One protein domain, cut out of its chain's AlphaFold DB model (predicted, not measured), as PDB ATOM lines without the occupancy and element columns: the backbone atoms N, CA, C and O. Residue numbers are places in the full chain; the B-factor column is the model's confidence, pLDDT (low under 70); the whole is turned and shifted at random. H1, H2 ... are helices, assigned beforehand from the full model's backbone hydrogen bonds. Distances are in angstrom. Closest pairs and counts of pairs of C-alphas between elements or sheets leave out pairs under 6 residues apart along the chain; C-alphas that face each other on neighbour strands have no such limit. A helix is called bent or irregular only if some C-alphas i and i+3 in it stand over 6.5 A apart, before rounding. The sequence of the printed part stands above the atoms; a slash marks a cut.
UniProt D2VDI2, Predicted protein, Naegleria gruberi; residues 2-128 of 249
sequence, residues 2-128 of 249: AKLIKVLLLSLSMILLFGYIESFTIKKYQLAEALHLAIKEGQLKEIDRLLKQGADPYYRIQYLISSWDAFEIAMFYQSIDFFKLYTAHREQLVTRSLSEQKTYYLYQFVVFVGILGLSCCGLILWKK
ATOM      1  N   ALA A   2     196.193 197.514 203.795       69.25
ATOM      2  CA  ALA A   2     195.867 197.322 205.224       69.25
ATOM      3  C   ALA A   2     197.078 197.182 206.180       69.25
ATOM      4  O   ALA A   2     197.019 197.630 207.324       69.25
ATOM      5  N   LYS A   3     198.194 196.595 205.722       67.88
ATOM      6  CA  LYS A   3     199.435 196.483 206.515       67.88
ATOM      7  C   LYS A   3     200.118 197.841 206.729       67.88
ATOM      8  O   LYS A   3     200.568 198.120 207.831       67.88
ATOM      9  N   LEU A   4     200.119 198.696 205.703       74.25
ATOM     10  CA  LEU A   4     200.725 200.031 205.747       74.25
ATOM     11  C   LEU A   4     199.987 200.945 206.738       74.25
ATOM     12  O   LEU A   4     200.611 201.610 207.556       74.25
ATOM     13  N   ILE A   5     198.650 200.899 206.730       83.06
ATOM     14  CA  ILE A   5     197.803 201.682 207.646       83.06
ATOM     15  C   ILE A   5     198.072 201.305 209.112       83.06
ATOM     16  O   ILE A   5     198.161 202.184 209.966       83.06
ATOM     17  N   LYS A   6     198.260 200.014 209.416       73.31
ATOM     18  CA  LYS A   6     198.575 199.560 210.783       73.31
ATOM     19  C   LYS A   6     199.935 200.065 211.272       73.31
ATOM     20  O   LYS A   6     200.043 200.464 212.426       73.31
ATOM     21  N   VAL A   7     200.947 200.077 210.401       75.25
ATOM     22  CA  VAL A   7     202.279 200.613 210.733       75.25
ATOM     23  C   VAL A   7     202.201 202.116 211.007       75.25
ATOM     24  O   VAL A   7     202.729 202.580 212.015       75.25
ATOM     25  N   LEU A   8     201.468 202.862 210.176       79.75
ATOM     26  CA  LEU A   8     201.282 204.302 210.363       79.75
ATOM     27  C   LEU A   8     200.549 204.624 211.674       79.75
ATOM     28  O   LEU A   8     201.003 205.485 212.425       79.75
ATOM     29  N   LEU A   9     199.483 203.891 212.010       81.25
ATOM     30  CA  LEU A   9     198.750 204.082 213.270       81.25
ATOM     31  C   LEU A   9     199.610 203.797 214.511       81.25
ATOM     32  O   LEU A   9     199.524 204.536 215.490       81.25
ATOM     33  N   LEU A  10     200.458 202.764 214.467       76.12
ATOM     34  CA  LEU A  10     201.398 202.463 215.552       76.12
ATOM     35  C   LEU A  10     202.479 203.539 215.686       76.12
ATOM     36  O   LEU A  10     202.818 203.935 216.797       76.12
ATOM     37  N   SER A  11     203.000 204.051 214.570       75.81
ATOM     38  CA  SER A  11     203.989 205.133 214.614       75.81
ATOM     39  C   SER A  11     203.397 206.428 215.183       75.81
ATOM     40  O   SER A  11     204.016 207.074 216.027       75.81
ATOM     41  N   LEU A  12     202.158 206.765 214.809       82.19
ATOM     42  CA  LEU A  12     201.468 207.953 215.300       82.19
ATOM     43  C   LEU A  12     201.169 207.860 216.802       82.19
ATOM     44  O   LEU A  12     201.348 208.843 217.520       82.19
ATOM     45  N   SER A  13     200.757 206.688 217.301       81.75
ATOM     46  CA  SER A  13     200.504 206.509 218.735       81.75
ATOM     47  C   SER A  13     201.779 206.660 219.567       81.75
ATOM     48  O   SER A  13     201.738 207.280 220.629       81.75
ATOM     49  N   MET A  14     202.921 206.178 219.066       79.81
ATOM     50  CA  MET A  14     204.220 206.367 219.719       79.81
ATOM     51  C   MET A  14     204.637 207.842 219.765       79.81
ATOM     52  O   MET A  14     205.085 208.307 220.810       79.81
ATOM     53  N   ILE A  15     204.435 208.598 218.680       79.50
ATOM     54  CA  ILE A  15     204.753 210.037 218.629       79.50
ATOM     55  C   ILE A  15     203.903 210.825 219.634       79.50
ATOM     56  O   ILE A  15     204.425 211.664 220.367       79.50
ATOM     57  N   LEU A  16     202.600 210.536 219.711       80.94
ATOM     58  CA  LEU A  16     201.700 211.200 220.660       80.94
ATOM     59  C   LEU A  16     202.061 210.883 222.116       80.94
ATOM     60  O   LEU A  16     202.046 211.779 222.961       80.94
ATOM     61  N   LEU A  17     202.423 209.629 222.409       79.38
ATOM     62  CA  LEU A  17     202.906 209.239 223.735       79.38
ATOM     63  C   LEU A  17     204.209 209.963 224.089       79.38
ATOM     64  O   LEU A  17     204.331 210.472 225.201       79.38
ATOM     65  N   PHE A  18     205.148 210.061 223.146       75.19
ATOM     66  CA  PHE A  18     206.413 210.760 223.354       75.19
ATOM     67  C   PHE A  18     206.200 212.251 223.656       75.19
ATOM     68  O   PHE A  18     206.687 212.746 224.671       75.19
ATOM     69  N   GLY A  19     205.373 212.943 222.864       76.81
ATOM     70  CA  GLY A  19     205.051 214.355 223.100       76.81
ATOM     71  C   GLY A  19     204.329 214.608 224.432       76.81
ATOM     72  O   GLY A  19     204.586 215.607 225.106       76.81
ATOM     73  N   TYR A  20     203.463 213.685 224.869       78.06
ATOM     74  CA  TYR A  20     202.828 213.769 226.189       78.06
ATOM     75  C   TYR A  20     203.857 213.678 227.329       78.06
ATOM     76  O   TYR A  20     203.757 214.404 228.321       78.06
ATOM     77  N   ILE A  21     204.871 212.825 227.180       72.75
ATOM     78  CA  ILE A  21     205.927 212.634 228.182       72.75
ATOM     79  C   ILE A  21     206.853 213.840 228.248       72.75
ATOM     80  O   ILE A  21     207.160 214.307 229.346       72.75
ATOM     81  N   GLU A  22     207.263 214.383 227.105       74.69
ATOM     82  CA  GLU A  22     208.037 215.627 227.073       74.69
ATOM     83  C   GLU A  22     207.266 216.754 227.770       74.69
ATOM     84  O   GLU A  22     207.789 217.414 228.662       74.69
ATOM     85  N   SER A  23     205.971 216.901 227.479       75.81
ATOM     86  CA  SER A  23     205.123 217.896 228.148       75.81
ATOM     87  C   SER A  23     205.058 217.697 229.671       75.81
ATOM     88  O   SER A  23     205.143 218.659 230.441       75.81
ATOM     89  N   PHE A  24     204.937 216.448 230.133       76.19
ATOM     90  CA  PHE A  24     204.885 216.127 231.560       76.19
ATOM     91  C   PHE A  24     206.224 216.373 232.275       76.19
ATOM     92  O   PHE A  24     206.246 216.932 233.374       76.19
ATOM     93  N   THR A  25     207.338 215.997 231.646       75.50
ATOM     94  CA  THR A  25     208.691 216.197 232.191       75.50
ATOM     95  C   THR A  25     209.060 217.678 232.261       75.50
ATOM     96  O   THR A  25     209.549 218.134 233.295       75.50
ATOM     97  N   ILE A  26     208.713 218.466 231.235       78.12
ATOM     98  CA  ILE A  26     208.917 219.923 231.216       78.12
ATOM     99  C   ILE A  26     208.187 220.600 232.384       78.12
ATOM    100  O   ILE A  26     208.775 221.429 233.078       78.12
ATOM    101  N   LYS A  27     206.929 220.228 232.658       83.69
ATOM    102  CA  LYS A  27     206.167 220.814 233.778       83.69
ATOM    103  C   LYS A  27     206.808 220.534 235.135       83.69
ATOM    104  O   LYS A  27     206.882 221.433 235.971       83.69
ATOM    105  N   LYS A  28     207.278 219.305 235.365       82.06
ATOM    106  CA  LYS A  28     207.977 218.949 236.611       82.06
ATOM    107  C   LYS A  28     209.307 219.688 236.747       82.06
ATOM    108  O   LYS A  28     209.625 220.161 237.835       82.06
ATOM    109  N   TYR A  29     210.030 219.851 235.639       83.25
ATOM    110  CA  TYR A  29     211.279 220.605 235.598       83.25
ATOM    111  C   TYR A  29     211.079 222.065 236.005       83.25
ATOM    112  O   TYR A  29     211.761 222.553 236.905       83.25
ATOM    113  N   GLN A  30     210.088 222.735 235.415       87.31
ATOM    114  CA  GLN A  30     209.753 224.123 235.737       87.31
ATOM    115  C   GLN A  30     209.382 224.302 237.215       87.31
ATOM    116  O   GLN A  30     209.791 225.271 237.852       87.31
ATOM    117  N   LEU A  31     208.631 223.353 237.779       88.94
ATOM    118  CA  LEU A  31     208.195 223.415 239.171       88.94
ATOM    119  C   LEU A  31     209.363 223.227 240.155       88.94
ATOM    120  O   LEU A  31     209.441 223.922 241.167       88.94
ATOM    121  N   ALA A  32     210.296 222.325 239.841       87.81
ATOM    122  CA  ALA A  32     211.514 222.128 240.622       87.81
ATOM    123  C   ALA A  32     212.459 223.334 240.528       87.81
ATOM    124  O   ALA A  32     213.028 223.764 241.529       87.81
ATOM    125  N   GLU A  33     212.603 223.930 239.343       87.88
ATOM    126  CA  GLU A  33     213.389 225.148 239.151       87.88
ATOM    127  C   GLU A  33     212.846 226.326 239.964       87.88
ATOM    128  O   GLU A  33     213.613 226.976 240.681       87.88
ATOM    129  N   ALA A  34     211.529 226.544 239.924       91.44
ATOM    130  CA  ALA A  34     210.869 227.547 240.752       91.44
ATOM    131  C   ALA A  34     211.110 227.292 242.249       91.44
ATOM    132  O   ALA A  34     211.374 228.231 242.999       91.44
ATOM    133  N   LEU A  35     211.090 226.024 242.679       91.44
ATOM    134  CA  LEU A  35     211.345 225.655 244.072       91.44
ATOM    135  C   LEU A  35     212.773 226.014 244.489       91.44
ATOM    136  O   LEU A  35     212.963 226.640 245.527       91.44
ATOM    137  N   HIS A  36     213.777 225.683 243.678       87.38
ATOM    138  CA  HIS A  36     215.165 226.040 243.976       87.38
ATOM    139  C   HIS A  36     215.394 227.553 244.028       87.38
ATOM    140  O   HIS A  36     216.139 228.022 244.889       87.38
ATOM    141  N   LEU A  37     214.749 228.319 243.143       91.56
ATOM    142  CA  LEU A  37     214.821 229.778 243.175       91.56
ATOM    143  C   LEU A  37     214.195 230.334 244.464       91.56
ATOM    144  O   LEU A  37     214.825 231.137 245.149       91.56
ATOM    145  N   ALA A  38     213.019 229.835 244.850       92.19
ATOM    146  CA  ALA A  38     212.346 230.235 246.083       92.19
ATOM    147  C   ALA A  38     213.169 229.896 247.341       92.19
ATOM    148  O   ALA A  38     213.211 230.695 248.278       92.19
ATOM    149  N   ILE A  39     213.861 228.748 247.355       88.94
ATOM    150  CA  ILE A  39     214.792 228.370 248.432       88.94
ATOM    151  C   ILE A  39     215.967 229.349 248.490       88.94
ATOM    152  O   ILE A  39     216.283 229.851 249.569       88.94
ATOM    153  N   LYS A  40     216.583 229.650 247.340       89.19
ATOM    154  CA  LYS A  40     217.718 230.579 247.233       89.19
ATOM    155  C   LYS A  40     217.371 231.986 247.726       89.19
ATOM    156  O   LYS A  40     218.210 232.646 248.326       89.19
ATOM    157  N   GLU A  41     216.151 232.439 247.462       94.06
ATOM    158  CA  GLU A  41     215.661 233.765 247.851       94.06
ATOM    159  C   GLU A  41     215.042 233.803 249.260       94.06
ATOM    160  O   GLU A  41     214.661 234.871 249.735       94.06
ATOM    161  N   GLY A  42     214.925 232.658 249.946       91.44
ATOM    162  CA  GLY A  42     214.338 232.576 251.287       91.44
ATOM    163  C   GLY A  42     212.819 232.805 251.332       91.44
ATOM    164  O   GLY A  42     212.273 233.184 252.369       91.44
ATOM    165  N   GLN A  43     212.102 232.582 250.227       95.81
ATOM    166  CA  GLN A  43     210.667 232.856 250.118       95.81
ATOM    167  C   GLN A  43     209.801 231.717 250.692       95.81
ATOM    168  O   GLN A  43     209.206 230.928 249.960       95.81
ATOM    169  N   LEU A  44     209.665 231.635 252.020       92.25
ATOM    170  CA  LEU A  44     209.007 230.500 252.700       92.25
ATOM    171  C   LEU A  44     207.572 230.194 252.236       92.25
ATOM    172  O   LEU A  44     207.203 229.028 252.102       92.25
ATOM    173  N   LYS A  45     206.757 231.225 251.966       93.50
ATOM    174  CA  LYS A  45     205.379 231.039 251.471       93.50
ATOM    175  C   LYS A  45     205.349 230.395 250.087       93.50
ATOM    176  O   LYS A  45     204.465 229.594 249.801       93.50
ATOM    177  N   GLU A  46     206.311 230.757 249.247       94.69
ATOM    178  CA  GLU A  46     206.420 230.243 247.888       94.69
ATOM    179  C   GLU A  46     206.945 228.807 247.888       94.69
ATOM    180  O   GLU A  46     206.399 227.953 247.195       94.69
ATOM    181  N   ILE A  47     207.912 228.502 248.757       92.06
ATOM    182  CA  ILE A  47     208.382 227.134 248.998       92.06
ATOM    183  C   ILE A  47     207.213 226.234 249.429       92.06
ATOM    184  O   ILE A  47     207.006 225.181 248.832       92.06
ATOM    185  N   ASP A  48     206.407 226.649 250.415       92.06
ATOM    186  CA  ASP A  48     205.238 225.881 250.876       92.06
ATOM    187  C   ASP A  48     204.216 225.658 249.748       92.06
ATOM    188  O   ASP A  48     203.717 224.546 249.552       92.06
ATOM    189  N   ARG A  49     203.940 226.705 248.956       95.06
ATOM    190  CA  ARG A  49     203.042 226.638 247.797       95.06
ATOM    191  C   ARG A  49     203.540 225.632 246.758       95.06
ATOM    192  O   ARG A  49     202.749 224.821 246.275       95.06
ATOM    193  N   LEU A  50     204.825 225.676 246.420       92.12
ATOM    194  CA  LEU A  50     205.443 224.810 245.415       92.12
ATOM    195  C   LEU A  50     205.507 223.353 245.891       92.12
ATOM    196  O   LEU A  50     205.127 222.455 245.139       92.12
ATOM    197  N   LEU A  51     205.868 223.104 247.154       89.31
ATOM    198  CA  LEU A  51     205.842 221.757 247.741       89.31
ATOM    199  C   LEU A  51     204.428 221.151 247.699       89.31
ATOM    200  O   LEU A  51     204.262 220.010 247.267       89.31
ATOM    201  N   LYS A  52     203.387 221.930 248.024       88.94
ATOM    202  CA  LYS A  52     201.978 221.495 247.901       88.94
ATOM    203  C   LYS A  52     201.566 221.187 246.459       88.94
ATOM    204  O   LYS A  52     200.761 220.285 246.224       88.94
ATOM    205  N   GLN A  53     202.131 221.897 245.481       89.69
ATOM    206  CA  GLN A  53     201.925 221.614 244.056       89.69
ATOM    207  C   GLN A  53     202.648 220.341 243.583       89.69
ATOM    208  O   GLN A  53     202.363 219.850 242.489       89.69
ATOM    209  N   GLY A  54     203.496 219.744 244.424       87.12
ATOM    210  CA  GLY A  54     204.280 218.554 244.102       87.12
ATOM    211  C   GLY A  54     205.641 218.882 243.496       87.12
ATOM    212  O   GLY A  54     206.158 218.081 242.723       87.12
ATOM    213  N   ALA A  55     206.198 220.059 243.798       87.38
ATOM    214  CA  ALA A  55     207.573 220.381 243.447       87.38
ATOM    215  C   ALA A  55     208.510 219.403 244.152       87.38
ATOM    216  O   ALA A  55     208.509 219.305 245.380       87.38
ATOM    217  N   ASP A  56     209.303 218.688 243.365       83.62
ATOM    218  CA  ASP A  56     210.297 217.767 243.884       83.62
ATOM    219  C   ASP A  56     211.675 218.456 243.847       83.62
ATOM    220  O   ASP A  56     212.164 218.770 242.755       83.62
ATOM    221  N   PRO A  57     212.312 218.708 245.007       81.44
ATOM    222  CA  PRO A  57     213.625 219.347 245.066       81.44
ATOM    223  C   PRO A  57     214.748 218.498 244.449       81.44
ATOM    224  O   PRO A  57     215.845 219.013 244.246       81.44
ATOM    225  N   TYR A  58     214.506 217.225 244.121       77.62
ATOM    226  CA  TYR A  58     215.493 216.347 243.487       77.62
ATOM    227  C   TYR A  58     215.415 216.357 241.951       77.62
ATOM    228  O   TYR A  58     216.329 215.880 241.281       77.62
ATOM    229  N   TYR A  59     214.356 216.922 241.357       72.94
ATOM    230  CA  TYR A  59     214.084 216.786 239.919       72.94
ATOM    231  C   TYR A  59     214.998 217.636 239.013       72.94
ATOM    232  O   TYR A  59     215.167 217.320 237.837       72.94
ATOM    233  N   ARG A  60     215.621 218.707 239.530       63.00
ATOM    234  CA  ARG A  60     216.520 219.582 238.744       63.00
ATOM    235  C   ARG A  60     217.929 219.005 238.571       63.00
ATOM    236  O   ARG A  60     218.732 219.551 237.817       63.00
ATOM    237  N   ILE A  61     218.259 217.926 239.269       53.56
ATOM    238  CA  ILE A  61     219.645 217.517 239.442       53.56
ATOM    239  C   ILE A  61     219.951 216.299 238.561       53.56
ATOM    240  O   ILE A  61     219.716 215.155 238.935       53.56
ATOM    241  N   GLN A  62     220.540 216.544 237.389       45.22
ATOM    242  CA  GLN A  62     221.269 215.534 236.609       45.22
ATOM    243  C   GLN A  62     222.570 215.106 237.332       45.22
ATOM    244  O   GLN A  62     223.659 215.213 236.778       45.22
ATOM    245  N   TYR A  63     222.501 214.609 238.569       48.75
ATOM    246  CA  TYR A  63     223.623 213.883 239.172       48.75
ATOM    247  C   TYR A  63     223.306 212.402 239.110       48.75
ATOM    248  O   TYR A  63     222.646 211.842 239.976       48.75
ATOM    249  N   LEU A  64     223.831 211.753 238.077       38.47
ATOM    250  CA  LEU A  64     223.766 210.305 237.908       38.47
ATOM    251  C   LEU A  64     224.430 209.514 239.067       38.47
ATOM    252  O   LEU A  64     224.457 208.290 238.994       38.47
ATOM    253  N   ILE A  65     225.025 210.165 240.086       39.34
ATOM    254  CA  ILE A  65     225.963 209.513 241.025       39.34
ATOM    255  C   ILE A  65     225.779 209.881 242.515       39.34
ATOM    256  O   ILE A  65     226.412 209.241 243.350       39.34
ATOM    257  N   SER A  66     224.891 210.788 242.940       44.84
ATOM    258  CA  SER A  66     224.662 210.914 244.393       44.84
ATOM    259  C   SER A  66     223.234 211.255 244.791       44.84
ATOM    260  O   SER A  66     222.598 212.166 244.267       44.84
ATOM    261  N   SER A  67     222.742 210.477 245.751       52.00
ATOM    262  CA  SER A  67     221.483 210.655 246.458       52.00
ATOM    263  C   SER A  67     221.605 211.827 247.428       52.00
ATOM    264  O   SER A  67     221.787 211.615 248.625       52.00
ATOM    265  N   TRP A  68     221.549 213.054 246.914       55.34
ATOM    266  CA  TRP A  68     221.425 214.214 247.790       55.34
ATOM    267  C   TRP A  68     220.077 214.127 248.500       55.34
ATOM    268  O   TRP A  68     219.061 213.897 247.846       55.34
ATOM    269  N   ASP A  69     220.056 214.271 249.822       69.62
ATOM    270  CA  ASP A  69     218.821 214.383 250.591       69.62
ATOM    271  C   ASP A  69     218.442 215.866 250.791       69.62
ATOM    272  O   ASP A  69     219.181 216.797 250.459       69.62
ATOM    273  N   ALA A  70     217.243 216.123 251.311       70.75
ATOM    274  CA  ALA A  70     216.772 217.487 251.545       70.75
ATOM    275  C   ALA A  70     217.646 218.259 252.543       70.75
ATOM    276  O   ALA A  70     217.601 219.491 252.559       70.75
ATOM    277  N   PHE A  71     218.431 217.557 253.367       72.88
ATOM    278  CA  PHE A  71     219.397 218.174 254.260       72.88
ATOM    279  C   PHE A  71     220.571 218.752 253.465       72.88
ATOM    280  O   PHE A  71     220.916 219.913 253.669       72.88
ATOM    281  N   GLU A  72     221.121 218.023 252.497       76.69
ATOM    282  CA  GLU A  72     222.196 218.538 251.645       76.69
ATOM    283  C   GLU A  72     221.746 219.739 250.793       76.69
ATOM    284  O   GLU A  72     222.488 220.712 250.642       76.69
ATOM    285  N   ILE A  73     220.499 219.738 250.310       78.62
ATOM    286  CA  ILE A  73     219.912 220.892 249.605       78.62
ATOM    287  C   ILE A  73     219.766 222.091 250.552       78.62
ATOM    288  O   ILE A  73     220.116 223.218 250.194       78.62
ATOM    289  N   ALA A  74     219.282 221.864 251.775       79.50
ATOM    290  CA  ALA A  74     219.178 222.910 252.786       79.50
ATOM    291  C   ALA A  74     220.548 223.495 253.153       79.50
ATOM    292  O   ALA A  74     220.674 224.710 253.292       79.50
ATOM    293  N   MET A  75     221.572 222.647 253.261       80.62
ATOM    294  CA  MET A  75     222.956 223.047 253.508       80.62
ATOM    295  C   MET A  75     223.524 223.869 252.350       80.62
ATOM    296  O   MET A  75     224.131 224.912 252.590       80.62
ATOM    297  N   PHE A  76     223.285 223.450 251.104       83.00
ATOM    298  CA  PHE A  76     223.742 224.163 249.910       83.00
ATOM    299  C   PHE A  76     223.195 225.594 249.846       83.00
ATOM    300  O   PHE A  76     223.940 226.534 249.574       83.00
ATOM    301  N   TYR A  77     221.905 225.772 250.142       82.44
ATOM    302  CA  TYR A  77     221.268 227.093 250.170       82.44
ATOM    303  C   TYR A  77     221.351 227.798 251.532       82.44
ATOM    304  O   TYR A  77     220.818 228.894 251.673       82.44
ATOM    305  N   GLN A  78     221.991 227.182 252.532       87.25
ATOM    306  CA  GLN A  78     222.074 227.676 253.912       87.25
ATOM    307  C   GLN A  78     220.701 228.039 254.516       87.25
ATOM    308  O   GLN A  78     220.567 228.998 255.275       87.25
ATOM    309  N   SER A  79     219.663 227.261 254.189       87.00
ATOM    310  CA  SER A  79     218.270 227.532 254.564       87.00
ATOM    311  C   SER A  79     217.719 226.465 255.514       87.00
ATOM    312  O   SER A  79     217.179 225.436 255.103       87.00
ATOM    313  N   ILE A  80     217.827 226.724 256.821       85.25
ATOM    314  CA  ILE A  80     217.280 225.847 257.876       85.25
ATOM    315  C   ILE A  80     215.746 225.815 257.827       85.25
ATOM    316  O   ILE A  80     215.124 224.791 258.122       85.25
ATOM    317  N   ASP A  81     215.121 226.923 257.439       86.25
ATOM    318  CA  ASP A  81     213.666 227.032 257.383       86.25
ATOM    319  C   ASP A  81     213.073 226.197 256.246       86.25
ATOM    320  O   ASP A  81     212.029 225.569 256.438       86.25
ATOM    321  N   PHE A  82     213.776 226.085 255.109       85.62
ATOM    322  CA  PHE A  82     213.429 225.112 254.073       85.62
ATOM    323  C   PHE A  82     213.449 223.687 254.630       85.62
ATOM    324  O   PHE A  82     212.486 222.951 254.431       85.62
ATOM    325  N   PHE A  83     214.499 223.307 255.367       85.06
ATOM    326  CA  PHE A  83     214.602 221.962 255.934       85.06
ATOM    327  C   PHE A  83     213.429 221.647 256.869       85.06
ATOM    328  O   PHE A  83     212.772 220.619 256.714       85.06
ATOM    329  N   LYS A  84     213.106 222.558 257.795       86.00
ATOM    330  CA  LYS A  84     211.965 222.398 258.711       86.00
ATOM    331  C   LYS A  84     210.651 222.244 257.948       86.00
ATOM    332  O   LYS A  84     209.899 221.304 258.203       86.00
ATOM    333  N   LEU A  85     210.401 223.125 256.983       86.62
ATOM    334  CA  LEU A  85     209.184 223.096 256.178       86.62
ATOM    335  C   LEU A  85     209.088 221.810 255.343       86.62
ATOM    336  O   LEU A  85     208.041 221.169 255.312       86.62
ATOM    337  N   TYR A  86     210.187 221.379 254.729       84.38
ATOM    338  CA  TYR A  86     210.253 220.132 253.973       84.38
ATOM    339  C   TYR A  86     209.986 218.911 254.862       84.38
ATOM    340  O   TYR A  86     209.205 218.036 254.488       84.38
ATOM    341  N   THR A  87     210.574 218.852 256.065       83.31
ATOM    342  CA  THR A  87     210.330 217.738 257.000       83.31
ATOM    343  C   THR A  87     208.868 217.636 257.430       83.31
ATOM    344  O   THR A  87     208.371 216.521 257.570       83.31
ATOM    345  N   ALA A  88     208.157 218.764 257.545       85.94
ATOM    346  CA  ALA A  88     206.726 218.786 257.842       85.94
ATOM    347  C   ALA A  88     205.865 218.210 256.700       85.94
ATOM    348  O   ALA A  88     204.828 217.606 256.958       85.94
ATOM    349  N   HIS A  89     206.310 218.342 255.447       82.94
ATOM    350  CA  HIS A  89     205.620 217.810 254.260       82.94
ATOM    351  C   HIS A  89     206.085 216.408 253.842       82.94
ATOM    352  O   HIS A  89     205.517 215.805 252.928       82.94
ATOM    353  N   ARG A  90     207.116 215.862 254.499       78.62
ATOM    354  CA  ARG A  90     207.816 214.644 254.067       78.62
ATOM    355  C   ARG A  90     206.891 213.444 253.883       78.62
ATOM    356  O   ARG A  90     207.026 212.736 252.893       78.62
ATOM    357  N   GLU A  91     205.964 213.198 254.802       75.44
ATOM    358  CA  GLU A  91     205.090 212.015 254.753       75.44
ATOM    359  C   GLU A  91     204.140 212.041 253.539       75.44
ATOM    360  O   GLU A  91     203.975 211.042 252.830       75.44
ATOM    361  N   GLN A  92     203.599 213.220 253.218       79.19
ATOM    362  CA  GLN A  92     202.764 213.428 252.036       79.19
ATOM    363  C   GLN A  92     203.577 213.331 250.734       79.19
ATOM    364  O   GLN A  92     203.109 212.778 249.739       79.19
ATOM    365  N   LEU A  93     204.815 213.831 250.735       74.19
ATOM    366  CA  LEU A  93     205.709 213.748 249.579       74.19
ATOM    367  C   LEU A  93     206.191 212.311 249.326       74.19
ATOM    368  O   LEU A  93     206.239 211.885 248.176       74.19
ATOM    369  N   VAL A  94     206.481 211.535 250.378       72.00
ATOM    370  CA  VAL A  94     206.919 210.129 250.281       72.00
ATOM    371  C   VAL A  94     205.807 209.225 249.747       72.00
ATOM    372  O   VAL A  94     206.041 208.394 248.873       72.00
ATOM    373  N   THR A  95     204.575 209.386 250.229       70.62
ATOM    374  CA  THR A  95     203.433 208.598 249.727       70.62
ATOM    375  C   THR A  95     203.146 208.896 248.253       70.62
ATOM    376  O   THR A  95     202.876 207.981 247.466       70.62
ATOM    377  N   ARG A  96     203.291 210.159 247.843       68.31
ATOM    378  CA  ARG A  96     203.163 210.573 246.444       68.31
ATOM    379  C   ARG A  96     204.317 210.051 245.581       68.31
ATOM    380  O   ARG A  96     204.051 209.468 244.532       68.31
ATOM    381  N   SER A  97     205.565 210.140 246.041       66.88
ATOM    382  CA  SER A  97     206.725 209.653 245.283       66.88
ATOM    383  C   SER A  97     206.681 208.140 245.052       66.88
ATOM    384  O   SER A  97     206.955 207.694 243.944       66.88
ATOM    385  N   LEU A  98     206.232 207.346 246.031       66.19
ATOM    386  CA  LEU A  98     206.079 205.889 245.892       66.19
ATOM    387  C   LEU A  98     205.075 205.487 244.799       66.19
ATOM    388  O   LEU A  98     205.301 204.514 244.075       66.19
ATOM    389  N   SER A  99     203.963 206.213 244.666       69.06
ATOM    390  CA  SER A  99     202.971 205.945 243.612       69.06
ATOM    391  C   SER A  99     203.458 206.397 242.229       69.06
ATOM    392  O   SER A  99     203.287 205.679 241.239       69.06
ATOM    393  N   GLU A 100     204.156 207.530 242.161       68.19
ATOM    394  CA  GLU A 100     204.771 208.025 240.928       68.19
ATOM    395  C   GLU A 100     205.934 207.126 240.460       68.19
ATOM    396  O   GLU A 100     206.045 206.830 239.269       68.19
ATOM    397  N   GLN A 101     206.737 206.593 241.384       69.25
ATOM    398  CA  GLN A 101     207.870 205.713 241.088       69.25
ATOM    399  C   GLN A 101     207.415 204.354 240.533       69.25
ATOM    400  O   GLN A 101     207.989 203.861 239.562       69.25
ATOM    401  N   LYS A 102     206.336 203.772 241.076       73.06
ATOM    402  CA  LYS A 102     205.721 202.556 240.508       73.06
ATOM    403  C   LYS A 102     205.243 202.779 239.075       73.06
ATOM    404  O   LYS A 102     205.447 201.922 238.220       73.06
ATOM    405  N   THR A 103     204.647 203.940 238.816       72.31
ATOM    406  CA  THR A 103     204.158 204.310 237.483       72.31
ATOM    407  C   THR A 103     205.318 204.469 236.497       72.31
ATOM    408  O   THR A 103     205.237 203.980 235.373       72.31
ATOM    409  N   TYR A 104     206.429 205.069 236.933       73.25
ATOM    410  CA  TYR A 104     207.643 205.209 236.128       73.25
ATOM    411  C   TYR A 104     208.286 203.861 235.770       73.25
ATOM    412  O   TYR A 104     208.586 203.625 234.601       73.25
ATOM    413  N   TYR A 105     208.451 202.948 236.735       71.06
ATOM    414  CA  TYR A 105     209.028 201.625 236.464       71.06
ATOM    415  C   TYR A 105     208.127 200.754 235.588       71.06
ATOM    416  O   TYR A 105     208.618 200.086 234.680       71.06
ATOM    417  N   LEU A 106     206.810 200.787 235.816       74.38
ATOM    418  CA  LEU A 106     205.857 200.090 234.954       74.38
ATOM    419  C   LEU A 106     205.926 200.629 233.519       74.38
ATOM    420  O   LEU A 106     205.907 199.858 232.565       74.38
ATOM    421  N   TYR A 107     206.069 201.946 233.367       74.25
ATOM    422  CA  TYR A 107     206.241 202.581 232.068       74.25
ATOM    423  C   TYR A 107     207.560 202.180 231.390       74.25
ATOM    424  O   TYR A 107     207.536 201.742 230.240       74.25
ATOM    425  N   GLN A 108     208.696 202.248 232.098       74.81
ATOM    426  CA  GLN A 108     209.986 201.780 231.572       74.81
ATOM    427  C   GLN A 108     209.918 200.314 231.133       74.81
ATOM    428  O   GLN A 108     210.436 199.968 230.073       74.81
ATOM    429  N   PHE A 109     209.233 199.467 231.903       74.62
ATOM    430  CA  PHE A 109     209.020 198.069 231.555       74.62
ATOM    431  C   PHE A 109     208.204 197.912 230.262       74.62
ATOM    432  O   PHE A 109     208.608 197.162 229.376       74.62
ATOM    433  N   VAL A 110     207.100 198.653 230.101       75.25
ATOM    434  CA  VAL A 110     206.277 198.617 228.876       75.25
ATOM    435  C   VAL A 110     207.066 199.093 227.654       75.25
ATOM    436  O   VAL A 110     207.003 198.451 226.606       75.25
ATOM    437  N   VAL A 111     207.843 200.173 227.783       75.25
ATOM    438  CA  VAL A 111     208.712 200.669 226.702       75.25
ATOM    439  C   VAL A 111     209.762 199.624 226.332       75.25
ATOM    440  O   VAL A 111     209.934 199.322 225.154       75.25
ATOM    441  N   PHE A 112     210.421 199.026 227.323       75.94
ATOM    442  CA  PHE A 112     211.445 198.010 227.101       75.94
ATOM    443  C   PHE A 112     210.880 196.763 226.402       75.94
ATOM    444  O   PHE A 112     211.433 196.312 225.400       75.94
ATOM    445  N   VAL A 113     209.732 196.252 226.861       78.69
ATOM    446  CA  VAL A 113     209.033 195.123 226.222       78.69
ATOM    447  C   VAL A 113     208.581 195.483 224.802       78.69
ATOM    448  O   VAL A 113     208.701 194.658 223.897       78.69
ATOM    449  N   GLY A 114     208.117 196.715 224.578       75.31
ATOM    450  CA  GLY A 114     207.746 197.212 223.253       75.31
ATOM    451  C   GLY A 114     208.926 197.247 222.277       75.31
ATOM    452  O   GLY A 114     208.807 196.757 221.154       75.31
ATOM    453  N   ILE A 115     210.082 197.756 222.714       76.62
ATOM    454  CA  ILE A 115     211.313 197.804 221.908       76.62
ATOM    455  C   ILE A 115     211.797 196.389 221.575       76.62
ATOM    456  O   ILE A 115     212.082 196.097 220.412       76.62
ATOM    457  N   LEU A 116     211.834 195.487 222.563       75.44
ATOM    458  CA  LEU A 116     212.206 194.089 222.335       75.44
ATOM    459  C   LEU A 116     211.244 193.393 221.364       75.44
ATOM    460  O   LEU A 116     211.684 192.686 220.458       75.44
ATOM    461  N   GLY A 117     209.938 193.637 221.498       76.44
ATOM    462  CA  GLY A 117     208.922 193.099 220.595       76.44
ATOM    463  C   GLY A 117     209.101 193.571 219.148       76.44
ATOM    464  O   GLY A 117     209.060 192.756 218.224       76.44
ATOM    465  N   LEU A 118     209.358 194.867 218.941       75.25
ATOM    466  CA  LEU A 118     209.628 195.426 217.613       75.25
ATOM    467  C   LEU A 118     210.928 194.873 217.010       75.25
ATOM    468  O   LEU A 118     210.947 194.527 215.827       75.25
ATOM    469  N   SER A 119     211.977 194.709 217.821       77.06
ATOM    470  CA  SER A 119     213.246 194.116 217.386       77.06
ATOM    471  C   SER A 119     213.072 192.665 216.922       77.06
ATOM    472  O   SER A 119     213.559 192.293 215.854       77.06
ATOM    473  N   CYS A 120     212.333 191.842 217.673       73.12
ATOM    474  CA  CYS A 120     212.059 190.451 217.299       73.12
ATOM    475  C   CYS A 120     211.231 190.347 216.008       73.12
ATOM    476  O   CYS A 120     211.548 189.539 215.135       73.12
ATOM    477  N   CYS A 121     210.207 191.191 215.846       71.31
ATOM    478  CA  CYS A 121     209.422 191.251 214.609       71.31
ATOM    479  C   CYS A 121     210.281 191.647 213.397       71.31
ATOM    480  O   CYS A 121     210.125 191.059 212.324       71.31
ATOM    481  N   GLY A 122     211.210 192.593 213.570       69.69
ATOM    482  CA  GLY A 122     212.166 192.981 212.531       69.69
ATOM    483  C   GLY A 122     213.044 191.813 212.074       69.69
ATOM    484  O   GLY A 122     213.172 191.576 210.874       69.69
ATOM    485  N   LEU A 123     213.571 191.022 213.016       72.56
ATOM    486  CA  LEU A 123     214.408 189.855 212.712       72.56
ATOM    487  C   LEU A 123     213.653 188.756 211.951       72.56
ATOM    488  O   LEU A 123     214.204 188.161 211.026       72.56
ATOM    489  N   ILE A 124     212.389 188.496 212.303       73.88
ATOM    490  CA  ILE A 124     211.567 187.485 211.615       73.88
ATOM    491  C   ILE A 124     211.300 187.898 210.165       73.88
ATOM    492  O   ILE A 124     211.432 187.077 209.255       73.88
ATOM    493  N   LEU A 125     210.939 189.166 209.941       72.75
ATOM    494  CA  LEU A 125     210.703 189.684 208.594       72.75
ATOM    495  C   LEU A 125     211.986 189.665 207.759       72.75
ATOM    496  O   LEU A 125     211.952 189.214 206.618       72.75
ATOM    497  N   TRP A 126     213.119 190.064 208.343       67.56
ATOM    498  CA  TRP A 126     214.406 190.050 207.652       67.56
ATOM    499  C   TRP A 126     214.837 188.636 207.249       67.56
ATOM    500  O   TRP A 126     215.231 188.418 206.104       67.56
ATOM    501  N   LYS A 127     214.673 187.651 208.143       73.19
ATOM    502  CA  LYS A 127     214.969 186.244 207.839       73.19
ATOM    503  C   LYS A 127     214.139 185.723 206.666       73.19
ATOM    504  O   LYS A 127     214.678 185.030 205.812       73.19
ATOM    505  N   LYS A 128     212.848 186.073 206.605       70.12
ATOM    506  CA  LYS A 128     211.972 185.660 205.501       70.12
ATOM    507  C   LYS A 128     212.420 186.253 204.158       70.12
ATOM    508  O   LYS A 128     212.440 185.545 203.157       70.12
TER     509      LYS A 128
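Overview. This is residues 2 to 128 of the 249 residues of the protein "Predicted protein" of Naegleria gruberi (UniProt D2VDI2). Two long helical arms, residues 2 to 24 of H1 and residues 98 to 128 of H4b, stick out from one compact head and stay apart. The head holds the rest of H1, the short helices H2 and H3, the arm H4a and the long link between H2 and H3. The 127 printed residues include four named helices in the order H1, H2, H3, H4, and no named strand: all helix. The whole is only just loose, close to extended, with a radius of gyration of the C-alphas of 20.5 A and spans of 66 by 25 by 23 A, its length made by the two arms.

Along the chain. H1, residues 2 to 40, begins at C-alpha 2 (195.867, 197.322, 205.224) and is 57.9 A long. H2 is residues 44 to 53 and H3 residues 70 to 76. H4, residues 80 to 128, was assigned as one helix by its hydrogen bonds but is bent: C-alphas 88 and 91 are 7.6 A apart. Its arms are H4a, residues 80 to 88, and H4b, residues 91 to 128, 56.3 A long, ending at C-alpha 128 (211.972, 185.660, 205.501).

Arrangement. H1, with residues 31 to 39 alone, touches H2 in a helical hairpin at a shallow tilt of 20 degrees; their closest C-alphas, of Ala 38 and Ile 47, are 5.8 A apart. H3 and H4a form another, at 10 degrees, closest at the C-alphas of Ala 74 and Phe 83, 5.6 A. H2 touches H4a, the same way, at a shallow tilt of 33 degrees, only just short of steep; the C-alphas of Leu 44 and Phe 82 come closest, 7.1 A. Helix packing is mostly aligned, the touching helices being at shallow tilts. H4a and H4b are about perpendicular, at 77 degrees. H1 and H4b are apart. Every O i to N i+4 pair is within hydrogen-bond range in H1, H2, H3, H4a and H4b.

Size, cuts and confidence. The C-alphas farthest apart, of Asp 81 and Lys 128, are 66.4 A apart. The printed part has no cut. The link from H2 to H3 is long, with 16 residues. The pLDDT is under 70 at residues 2 to 3, 60 to 69, 96 to 101, 122 and 126.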